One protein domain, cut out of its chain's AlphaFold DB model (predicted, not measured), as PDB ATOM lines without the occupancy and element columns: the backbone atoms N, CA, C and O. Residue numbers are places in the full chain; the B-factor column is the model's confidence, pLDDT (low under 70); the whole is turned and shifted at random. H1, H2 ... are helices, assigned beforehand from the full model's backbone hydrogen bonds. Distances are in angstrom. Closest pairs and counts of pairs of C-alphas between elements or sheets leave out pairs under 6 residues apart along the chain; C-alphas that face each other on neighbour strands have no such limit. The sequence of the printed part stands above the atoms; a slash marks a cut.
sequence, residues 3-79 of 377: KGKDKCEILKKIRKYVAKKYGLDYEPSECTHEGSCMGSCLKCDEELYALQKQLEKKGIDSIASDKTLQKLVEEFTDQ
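What this domain is: This is residues 3 to 79 of the 377 residues of the protein "HIRAN domain-containing protein" of Prevotella copri (UniProt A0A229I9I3). Three helices run nearly along one axis, with H1 at the corner of an open V: H3 packs along it running the opposite way, and H2 sits more loosely beside it. Residues 23 to 41 form a long loop that folds back to begin H2 the same way as H1. The 77 printed residues hold H1, H2 and H3 in that order and no named strand, an all-helix class; the whole is compact, radius of gyration of the C-alphas 13.0 A, spanning 39 by 25 by 15 A.

How they stand to each other: Start with H1, residues 3 to 22; its residues 15 to 22 only just touch residues 48 to 55 of H2, residues 42 to 57, with 3 pairs of C-alphas within 8 A. Look at their closest C-alphas, Ala 19 and Leu 51, 7.3 A apart; the tilt is a shallow 18 degrees, the same way. H3, residues 67 to 78, touches H1, closest at C-alphas Ile 14 and Leu 72, 6.8 A, at a shallow tilt of 6 degrees, opposite ways. H2 and H3 are apart. In H1, H2 and H3 every O i to N i+4 pair is within hydrogen-bond range.

Where its parts are: Find C-alpha 3 at (130.894, 197.788, 131.484); H1 runs 29.2 A from there. H2 covers 22.9 A, and H3 16.4 A to C-alpha 78 at (130.210, 194.218, 119.115).

The domain as a whole: The farthest C-alphas, Gly 35 and Gly 59, are 39.3 A apart. The printed part has no cut; the link from H1 to H2 is long, that from H2 to H3 short. The mean pLDDT of the printed part is 70.4, and 38 residues are under 70, namely residues 3 to 5, 28 to 42, 59 to 70 and 72 to 79.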
ATOM      1  N   LYS A   3     130.270 197.679 132.821       62.59
ATOM      2  CA  LYS A   3     130.894 197.788 131.484       62.59
ATOM      3  C   LYS A   3     132.434 197.843 131.463       62.59
ATOM      4  O   LYS A   3     133.041 197.288 130.559       62.59
ATOM      5  N   GLY A   4     133.093 198.490 132.429       62.72
ATOM      6  CA  GLY A   4     134.559 198.604 132.408       62.72
ATOM      7  C   GLY A   4     135.323 197.398 132.964       62.72
ATOM      8  O   GLY A   4     136.437 197.137 132.515       62.72
ATOM      9  N   LYS A   5     134.742 196.627 133.898       66.75
ATOM     10  CA  LYS A   5     135.368 195.370 134.354       66.75
ATOM     11  C   LYS A   5     135.269 194.297 133.269       66.75
ATOM     12  O   LYS A   5     136.263 193.629 133.008       66.75
ATOM     13  N   ASP A   6     134.138 194.239 132.569       70.12
ATOM     14  CA  ASP A   6     133.915 193.311 131.453       70.12
ATOM     15  C   ASP A   6     134.923 193.559 130.308       70.12
ATOM     16  O   ASP A   6     135.585 192.630 129.844       70.12
ATOM     17  N   LYS A   7     135.163 194.833 129.947       70.06
ATOM     18  CA  LYS A   7     136.220 195.225 128.992       70.06
ATOM     19  C   LYS A   7     137.614 194.769 129.434       70.06
ATOM     20  O   LYS A   7     138.367 194.215 128.637       70.06
ATOM     21  N   CYS A   8     137.953 194.959 130.710       72.44
ATOM     22  CA  CYS A   8     139.242 194.538 131.261       72.44
ATOM     23  C   CYS A   8     139.426 193.010 131.202       72.44
ATOM     24  O   CYS A   8     140.505 192.528 130.857       72.44
ATOM     25  N   GLU A   9     138.379 192.227 131.476       74.38
ATOM     26  CA  GLU A   9     138.438 190.764 131.384       74.38
ATOM     27  C   GLU A   9     138.641 190.264 129.950       74.38
ATOM     28  O   GLU A   9     139.432 189.341 129.731       74.38
ATOM     29  N   ILE A  10     137.983 190.885 128.967       74.56
ATOM     30  CA  ILE A  10     138.163 190.544 127.548       74.56
ATOM     31  C   ILE A  10     139.593 190.872 127.101       74.56
ATOM     32  O   ILE A  10     140.274 190.016 126.532       74.56
ATOM     33  N   LEU A  11     140.108 192.052 127.458       76.38
ATOM     34  CA  LEU A  11     141.491 192.438 127.158       76.38
ATOM     35  C   LEU A  11     142.512 191.484 127.803       76.38
ATOM     36  O   LEU A  11     143.497 191.109 127.164       76.38
ATOM     37  N   LYS A  12     142.258 190.998 129.026       77.62
ATOM     38  CA  LYS A  12     143.092 189.964 129.665       77.62
ATOM     39  C   LYS A  12     143.062 188.634 128.907       77.62
ATOM     40  O   LYS A  12     144.098 187.977 128.800       77.62
ATOM     41  N   LYS A  13     141.909 188.219 128.370       79.50
ATOM     42  CA  LYS A  13     141.807 187.000 127.544       79.50
ATOM     43  C   LYS A  13     142.618 187.130 126.254       79.50
ATOM     44  O   LYS A  13     143.344 186.197 125.916       79.50
ATOM     45  N   ILE A  14     142.561 188.289 125.595       80.69
ATOM     46  CA  ILE A  14     143.343 188.576 124.382       80.69
ATOM     47  C   ILE A  14     144.847 188.510 124.688       80.69
ATOM     48  O   ILE A  14     145.576 187.783 124.016       80.69
ATOM     49  N   ARG A  15     145.310 189.167 125.762       80.81
ATOM     50  CA  ARG A  15     146.727 189.133 126.182       80.81
ATOM     51  C   ARG A  15     147.216 187.717 126.491       80.81
ATOM     52  O   ARG A  15     148.274 187.322 126.011       80.81
ATOM     53  N   LYS A  16     146.422 186.915 127.214       81.06
ATOM     54  CA  LYS A  16     146.738 185.496 127.467       81.06
ATOM     55  C   LYS A  16     146.834 184.680 126.184       81.06
ATOM     56  O   LYS A  16     147.706 183.820 126.073       81.06
ATOM     57  N   TYR A  17     145.933 184.916 125.234       79.56
ATOM     58  CA  TYR A  17     145.936 184.207 123.961       79.56
ATOM     59  C   TYR A  17     147.198 184.531 123.144       79.56
ATOM     60  O   TYR A  17     147.886 183.608 122.706       79.56
ATOM     61  N   VAL A  18     147.554 185.816 123.028       80.25
ATOM     62  CA  VAL A  18     148.788 186.272 122.362       80.25
ATOM     63  C   VAL A  18     150.020 185.670 123.038       80.25
ATOM     64  O   VAL A  18     150.861 185.074 122.365       80.25
ATOM     65  N   ALA A  19     150.095 185.735 124.369       80.81
ATOM     66  CA  ALA A  19     151.214 185.178 125.120       80.81
ATOM     67  C   ALA A  19     151.372 183.669 124.902       80.81
ATOM     68  O   ALA A  19     152.455 183.196 124.570       80.81
ATOM     69  N   LYS A  20     150.280 182.902 124.985       81.31
ATOM     70  CA  LYS A  20     150.311 181.452 124.762       81.31
ATOM     71  C   LYS A  20     150.707 181.093 123.330       81.31
ATOM     72  O   LYS A  20     151.432 180.122 123.129       81.31
ATOM     73  N   LYS A  21     150.232 181.848 122.338       78.00
ATOM     74  CA  LYS A  21     150.477 181.553 120.922       78.00
ATOM     75  C   LYS A  21     151.913 181.838 120.499       78.00
ATOM     76  O   LYS A  21     152.499 181.036 119.779       78.00
ATOM     77  N   TYR A  22     152.483 182.941 120.973       77.50
ATOM     78  CA  TYR A  22     153.851 183.348 120.644       77.50
ATOM     79  C   TYR A  22     154.881 182.925 121.710       77.50
ATOM     80  O   TYR A  22     156.063 183.278 121.637       77.50
ATOM     81  N   GLY A  23     154.445 182.129 122.696       77.69
ATOM     82  CA  GLY A  23     155.272 181.598 123.782       77.69
ATOM     83  C   GLY A  23     155.935 182.700 124.609       77.69
ATOM     84  O   GLY A  23     157.146 182.642 124.821       77.69
ATOM     85  N   LEU A  24     155.184 183.746 124.945       81.12
ATOM     86  CA  LEU A  24     155.614 184.870 125.776       81.12
ATOM     87  C   LEU A  24     155.282 184.578 127.238       81.12
ATOM     88  O   LEU A  24     154.256 183.955 127.531       81.12
ATOM     89  N   ASP A  25     156.107 185.088 128.146       77.31
ATOM     90  CA  ASP A  25     155.863 184.973 129.579       77.31
ATOM     91  C   ASP A  25     154.873 186.064 130.005       77.31
ATOM     92  O   ASP A  25     155.189 187.258 129.984       77.31
ATOM     93  N   TYR A  26     153.653 185.644 130.356       78.31
ATOM     94  CA  TYR A  26     152.580 186.524 130.819       78.31
ATOM     95  C   TYR A  26     151.790 185.885 131.959       78.31
ATOM     96  O   TYR A  26     151.020 184.942 131.753       78.31
ATOM     97  N   GLU A  27     151.918 186.466 133.149       73.31
ATOM     98  CA  GLU A  27     151.044 186.197 134.286       73.31
ATOM     99  C   GLU A  27     150.239 187.466 134.595       73.31
ATOM    100  O   GLU A  27     150.826 188.511 134.876       73.31
ATOM    101  N   PRO A  28     148.898 187.427 134.500       69.81
ATOM    102  CA  PRO A  28     148.081 188.616 134.711       69.81
ATOM    103  C   PRO A  28     148.092 189.026 136.183       69.81
ATOM    104  O   PRO A  28     147.883 188.196 137.068       69.81
ATOM    105  N   SER A  29     148.210 190.324 136.448       67.62
ATOM    106  CA  SER A  29     148.074 190.835 137.809       67.62
ATOM    107  C   SER A  29     146.608 190.812 138.281       67.62
ATOM    108  O   SER A  29     145.665 191.112 137.525       67.62
ATOM    109  N   GLU A  30     146.381 190.430 139.544       67.44
ATOM    110  CA  GLU A  30     145.052 190.510 140.156       67.44
ATOM    111  C   GLU A  30     144.652 191.977 140.377       67.44
ATOM    112  O   GLU A  30     145.425 192.803 140.864       67.44
ATOM    113  N   CYS A  31     143.427 192.324 139.971       66.38
ATOM    114  CA  CYS A  31     142.917 193.687 140.086       66.38
ATOM    115  C   CYS A  31     142.288 193.885 141.467       66.38
ATOM    116  O   CYS A  31     141.235 193.320 141.748       66.38
ATOM    117  N   THR A  32     142.895 194.729 142.300       64.44
ATOM    118  CA  THR A  32     142.397 195.060 143.647       64.44
ATOM    119  C   THR A  32     141.442 196.260 143.664       64.44
ATOM    120  O   THR A  32     141.130 196.790 144.726       64.44
ATOM    121  N   HIS A  33     140.997 196.742 142.497       62.38
ATOM    122  CA  HIS A  33     140.162 197.940 142.397       62.38
ATOM    123  C   HIS A  33     138.672 197.634 142.650       62.38
ATOM    124  O   HIS A  33     138.008 196.913 141.887       62.38
ATOM    125  N   GLU A  34     138.132 198.245 143.703       53.91
ATOM    126  CA  GLU A  34     136.714 198.224 144.064       53.91
ATOM    127  C   GLU A  34     136.048 199.543 143.636       53.91
ATOM    128  O   GLU A  34     136.385 200.610 144.140       53.91
ATOM    129  N   GLY A  35     135.132 199.484 142.662       60.19
ATOM    130  CA  GLY A  35     134.472 200.665 142.088       60.19
ATOM    131  C   GLY A  35     134.189 200.546 140.585       60.19
ATOM    132  O   GLY A  35     134.426 199.495 139.974       60.19
ATOM    133  N   SER A  36     133.660 201.616 139.975       54.81
ATOM    134  CA  SER A  36     133.426 201.682 138.525       54.81
ATOM    135  C   SER A  36     134.743 201.905 137.774       54.81
ATOM    136  O   SER A  36     135.247 203.021 137.685       54.81
ATOM    137  N   CYS A  37     135.298 200.827 137.225       60.16
ATOM    138  CA  CYS A  37     136.503 200.854 136.396       60.16
ATOM    139  C   CYS A  37     136.199 201.416 134.992       60.16
ATOM    140  O   CYS A  37     135.122 201.150 134.461       60.16
ATOM    141  N   MET A  38     137.146 202.137 134.378       58.19
ATOM    142  CA  MET A  38     137.025 202.673 133.006       58.19
ATOM    143  C   MET A  38     137.531 201.720 131.904       58.19
ATOM    144  O   MET A  38     137.341 202.001 130.726       58.19
ATOM    145  N   GLY A  39     138.101 200.561 132.254       60.22
ATOM    146  CA  GLY A  39     138.466 199.512 131.286       60.22
ATOM    147  C   GLY A  39     139.908 199.533 130.766       60.22
ATOM    148  O   GLY A  39     140.316 198.570 130.124       60.22
ATOM    149  N   SER A  40     140.707 200.538 131.119       61.94
ATOM    150  CA  SER A  40     142.170 200.558 130.988       61.94
ATOM    151  C   SER A  40     142.761 201.235 132.228       61.94
ATOM    152  O   SER A  40     142.165 202.149 132.799       61.94
ATOM    153  N   CYS A  41     143.887 200.734 132.725       69.25
ATOM    154  CA  CYS A  41     144.592 201.320 133.864       69.25
ATOM    155  C   CYS A  41     146.098 201.195 133.656       69.25
ATOM    156  O   CYS A  41     146.537 200.340 132.894       69.25
ATOM    157  N   LEU A  42     146.880 201.973 134.404       69.31
ATOM    158  CA  LEU A  42     148.341 202.022 134.269       69.31
ATOM    159  C   LEU A  42     149.004 200.630 134.300       69.31
ATOM    160  O   LEU A  42     149.876 200.340 133.492       69.31
ATOM    161  N   LYS A  43     148.514 199.714 135.145       72.31
ATOM    162  CA  LYS A  43     149.019 198.327 135.195       72.31
ATOM    163  C   LYS A  43     148.719 197.517 133.929       72.31
ATOM    164  O   LYS A  43     149.482 196.633 133.562       72.31
ATOM    165  N   CYS A  44     147.599 197.788 133.261       70.19
ATOM    166  CA  CYS A  44     147.264 197.143 131.992       70.19
ATOM    167  C   CYS A  44     148.175 197.611 130.853       70.19
ATOM    168  O   CYS A  44     148.467 196.811 129.965       70.19
ATOM    169  N   ASP A  45     148.603 198.870 130.884       75.75
ATOM    170  CA  ASP A  45     149.495 199.442 129.876       75.75
ATOM    171  C   ASP A  45     150.930 198.933 130.075       75.75
ATOM    172  O   ASP A  45     151.587 198.549 129.110       75.75
ATOM    173  N   GLU A  46     151.375 198.792 131.330       76.25
ATOM    174  CA  GLU A  46     152.644 198.135 131.678       76.25
ATOM    175  C   GLU A  46     152.690 196.670 131.204       76.25
ATOM    176  O   GLU A  46     153.686 196.226 130.629       76.25
ATOM    177  N   GLU A  47     151.597 195.920 131.389       76.62
ATOM    178  CA  GLU A  47     151.459 194.545 130.891       76.62
ATOM    179  C   GLU A  47     151.522 194.467 129.354       76.62
ATOM    180  O   GLU A  47     152.147 193.557 128.805       76.62
ATOM    181  N   LEU A  48     150.891 195.414 128.649       77.81
ATOM    182  CA  LEU A  48     150.949 195.487 127.186       77.81
ATOM    183  C   LEU A  48     152.359 195.810 126.695       77.81
ATOM    184  O   LEU A  48     152.857 195.140 125.791       77.81
ATOM    185  N   TYR A  49     153.018 196.780 127.326       78.56
ATOM    186  CA  TYR A  49     154.381 197.172 126.987       78.56
ATOM    187  C   TYR A  49     155.372 196.012 127.179       78.56
ATOM    188  O   TYR A  49     156.217 195.750 126.321       78.56
ATOM    189  N   ALA A  50     155.232 195.251 128.271       78.06
ATOM    190  CA  ALA A  50     156.054 194.070 128.526       78.06
ATOM    191  C   ALA A  50     155.853 192.970 127.468       78.06
ATOM    192  O   ALA A  50     156.826 192.342 127.045       78.06
ATOM    193  N   LEU A  51     154.613 192.749 127.018       77.75
ATOM    194  CA  LEU A  51     154.304 191.780 125.963       77.75
ATOM    195  C   LEU A  51     154.844 192.219 124.598       77.75
ATOM    196  O   LEU A  51     155.438 191.406 123.890       77.75
ATOM    197  N   GLN A  52     154.691 193.497 124.253       79.00
ATOM    198  CA  GLN A  52     155.191 194.060 122.999       79.00
ATOM    199  C   GLN A  52     156.716 193.930 122.900       79.00
ATOM    200  O   GLN A  52     157.232 193.416 121.911       79.00
ATOM    201  N   LYS A  53     157.440 194.263 123.973       80.19
ATOM    202  CA  LYS A  53     158.901 194.126 124.023       80.19
ATOM    203  C   LYS A  53     159.373 192.678 123.829       80.19
ATOM    204  O   LYS A  53     160.434 192.437 123.253       80.19
ATOM    205  N   GLN A  54     158.604 191.697 124.310       78.94
ATOM    206  CA  GLN A  54     158.910 190.281 124.088       78.94
ATOM    207  C   GLN A  54     158.620 189.836 122.644       78.94
ATOM    208  O   GLN A  54     159.371 189.015 122.116       78.94
ATOM    209  N   LEU A  55     157.581 190.378 121.996       78.75
ATOM    210  CA  LEU A  55     157.274 190.123 120.580       78.75
ATOM    211  C   LEU A  55     158.362 190.683 119.655       78.75
ATOM    212  O   LEU A  55     158.866 189.957 118.798       78.75
ATOM    213  N   GLU A  56     158.800 191.919 119.900       77.19
ATOM    214  CA  GLU A  56     159.882 192.573 119.152       77.19
ATOM    215  C   GLU A  56     161.201 191.800 119.283       77.19
ATOM    216  O   GLU A  56     161.878 191.532 118.292       77.19
ATOM    217  N   LYS A  57     161.534 191.329 120.493       77.50
ATOM    218  CA  LYS A  57     162.735 190.508 120.730       77.50
ATOM    219  C   LYS A  57     162.703 189.165 119.989       77.50
ATOM    220  O   LYS A  57     163.759 188.585 119.740       77.50
ATOM    221  N   LYS A  58     161.514 188.657 119.649       73.44
ATOM    222  CA  LYS A  58     161.326 187.440 118.846       73.44
ATOM    223  C   LYS A  58     161.173 187.718 117.345       73.44
ATOM    224  O   LYS A  58     161.023 186.760 116.590       73.44
ATOM    225  N   GLY A  59     161.242 188.981 116.917       67.31
ATOM    226  CA  GLY A  59     161.157 189.375 115.509       67.31
ATOM    227  C   GLY A  59     159.768 189.180 114.898       67.31
ATOM    228  O   GLY A  59     159.673 188.875 113.716       67.31
ATOM    229  N   ILE A  60     158.707 189.289 115.703       69.69
ATOM    230  CA  ILE A  60     157.319 189.168 115.239       69.69
ATOM    231  C   ILE A  60     156.734 190.573 115.123       69.69
ATOM    232  O   ILE A  60     156.378 191.190 116.124       69.69
ATOM    233  N   ASP A  61     156.653 191.064 113.895       60.66
ATOM    234  CA  ASP A  61     156.229 192.410 113.501       60.66
ATOM    235  C   ASP A  61     154.758 192.475 113.049       60.66
ATOM    236  O   ASP A  61     154.141 193.539 113.109       60.66
ATOM    237  N   SER A  62     154.148 191.341 112.679       58.38
ATOM    238  CA  SER A  62     152.723 191.272 112.333       58.38
ATOM    239  C   SER A  62     151.996 190.092 112.978       58.38
ATOM    240  O   SER A  62     152.268 188.924 112.708       58.38
ATOM    241  N   ILE A  63     151.001 190.416 113.809       64.88
ATOM    242  CA  ILE A  63     150.040 189.463 114.397       64.88
ATOM    243  C   ILE A  63     148.644 189.571 113.753       64.88
ATOM    244  O   ILE A  63     147.715 188.871 114.159       64.88
ATOM    245  N   ALA A  64     148.493 190.448 112.751       58.94
ATOM    246  CA  ALA A  64     147.211 190.863 112.177       58.94
ATOM    247  C   ALA A  64     146.527 189.788 111.315       58.94
ATOM    248  O   ALA A  64     145.322 189.856 111.094       58.94
ATOM    249  N   SER A  65     147.265 188.775 110.852       58.75
ATOM    250  CA  SER A  65     146.740 187.663 110.045       58.75
ATOM    251  C   SER A  65     146.096 186.542 110.874       58.75
ATOM    252  O   SER A  65     145.613 185.549 110.320       58.75
ATOM    253  N   ASP A  66     146.092 186.657 112.206       67.06
ATOM    254  CA  ASP A  66     145.537 185.645 113.098       67.06
ATOM    255  C   ASP A  66     144.005 185.728 113.185       67.06
ATOM    256  O   ASP A  66     143.442 186.503 113.959       67.06
ATOM    257  N   LYS A  67     143.324 184.853 112.438       69.00
ATOM    258  CA  LYS A  67     141.854 184.747 112.399       69.00
ATOM    259  C   LYS A  67     141.198 184.535 113.769       69.00
ATOM    260  O   LYS A  67     140.031 184.865 113.943       69.00
ATOM    261  N   THR A  68     141.897 183.944 114.738       68.25
ATOM    262  CA  THR A  68     141.345 183.719 116.085       68.25
ATOM    263  C   THR A  68     141.489 184.961 116.960       68.25
ATOM    264  O   THR A  68     140.607 185.232 117.769       68.25
ATOM    265  N   LEU A  69     142.554 185.744 116.760       69.75
ATOM    266  CA  LEU A  69     142.705 187.058 117.384       69.75
ATOM    267  C   LEU A  69     141.657 188.035 116.832       69.75
ATOM    268  O   LEU A  69     141.013 188.723 117.611       69.75
ATOM    269  N   GLN A  70     141.437 188.025 115.511       69.94
ATOM    270  CA  GLN A  70     140.411 188.839 114.848       69.94
ATOM    271  C   GLN A  70     139.019 188.584 115.439       69.94
ATOM    272  O   GLN A  70     138.371 189.529 115.862       69.94
ATOM    273  N   LYS A  71     138.618 187.317 115.611       71.12
ATOM    274  CA  LYS A  71     137.329 186.972 116.243       71.12
ATOM    275  C   LYS A  71     137.195 187.446 117.692       71.12
ATOM    276  O   LYS A  71     136.125 187.876 118.097       71.12
ATOM    277  N   LEU A  72     138.270 187.366 118.481       67.75
ATOM    278  CA  LEU A  72     138.272 187.848 119.870       67.75
ATOM    279  C   LEU A  72     138.197 189.381 119.952       67.75
ATOM    280  O   LEU A  72     137.670 189.920 120.923       67.75
ATOM    281  N   VAL A  73     138.738 190.078 118.950       68.62
ATOM    282  CA  VAL A  73     138.651 191.539 118.818       68.62
ATOM    283  C   VAL A  73     137.266 191.954 118.309       68.62
ATOM    284  O   VAL A  73     136.678 192.877 118.861       68.62
ATOM    285  N   GLU A  74     136.689 191.242 117.342       67.69
ATOM    286  CA  GLU A  74     135.306 191.443 116.874       67.69
ATOM    287  C   GLU A  74     134.302 191.314 118.033       67.69
ATOM    288  O   GLU A  74     133.508 192.224 118.254       67.69
ATOM    289  N   GLU A  75     134.434 190.283 118.878       64.62
ATOM    290  CA  GLU A  75     133.594 190.085 120.075       64.62
ATOM    291  C   GLU A  75     133.697 191.247 121.093       64.62
ATOM    292  O   GLU A  75     132.737 191.556 121.799       64.62
ATOM    293  N   PHE A  76     134.843 191.938 121.154       64.38
ATOM    294  CA  PHE A  76     135.020 193.159 121.955       64.38
ATOM    295  C   PHE A  76     134.361 194.389 121.308       64.38
ATOM    296  O   PHE A  76     133.852 195.275 122.004       64.38
ATOM    297  N   THR A  77     134.362 194.449 119.977       57.72
ATOM    298  CA  THR A  77     133.827 195.579 119.209       57.72
ATOM    299  C   THR A  77     132.297 195.559 119.195       57.72
ATOM    300  O   THR A  77     131.686 196.598 119.424       57.72
ATOM    301  N   ASP A  78     131.675 194.380 119.090       56.12
ATOM    302  CA  ASP A  78     130.210 194.218 119.115       56.12
ATOM    303  C   ASP A  78     129.578 194.635 120.456       56.12
ATOM    304  O   ASP A  78     128.482 195.187 120.492       56.12
ATOM    305  N   GLN A  79     130.285 194.479 121.582       51.03
ATOM    306  CA  GLN A  79     129.816 194.969 122.891       51.03
ATOM    307  C   GLN A  79     129.931 196.495 123.061       51.03
ATOM    308  O   GLN A  79     129.473 197.052 124.065       51.03
TER     309      GLN A  79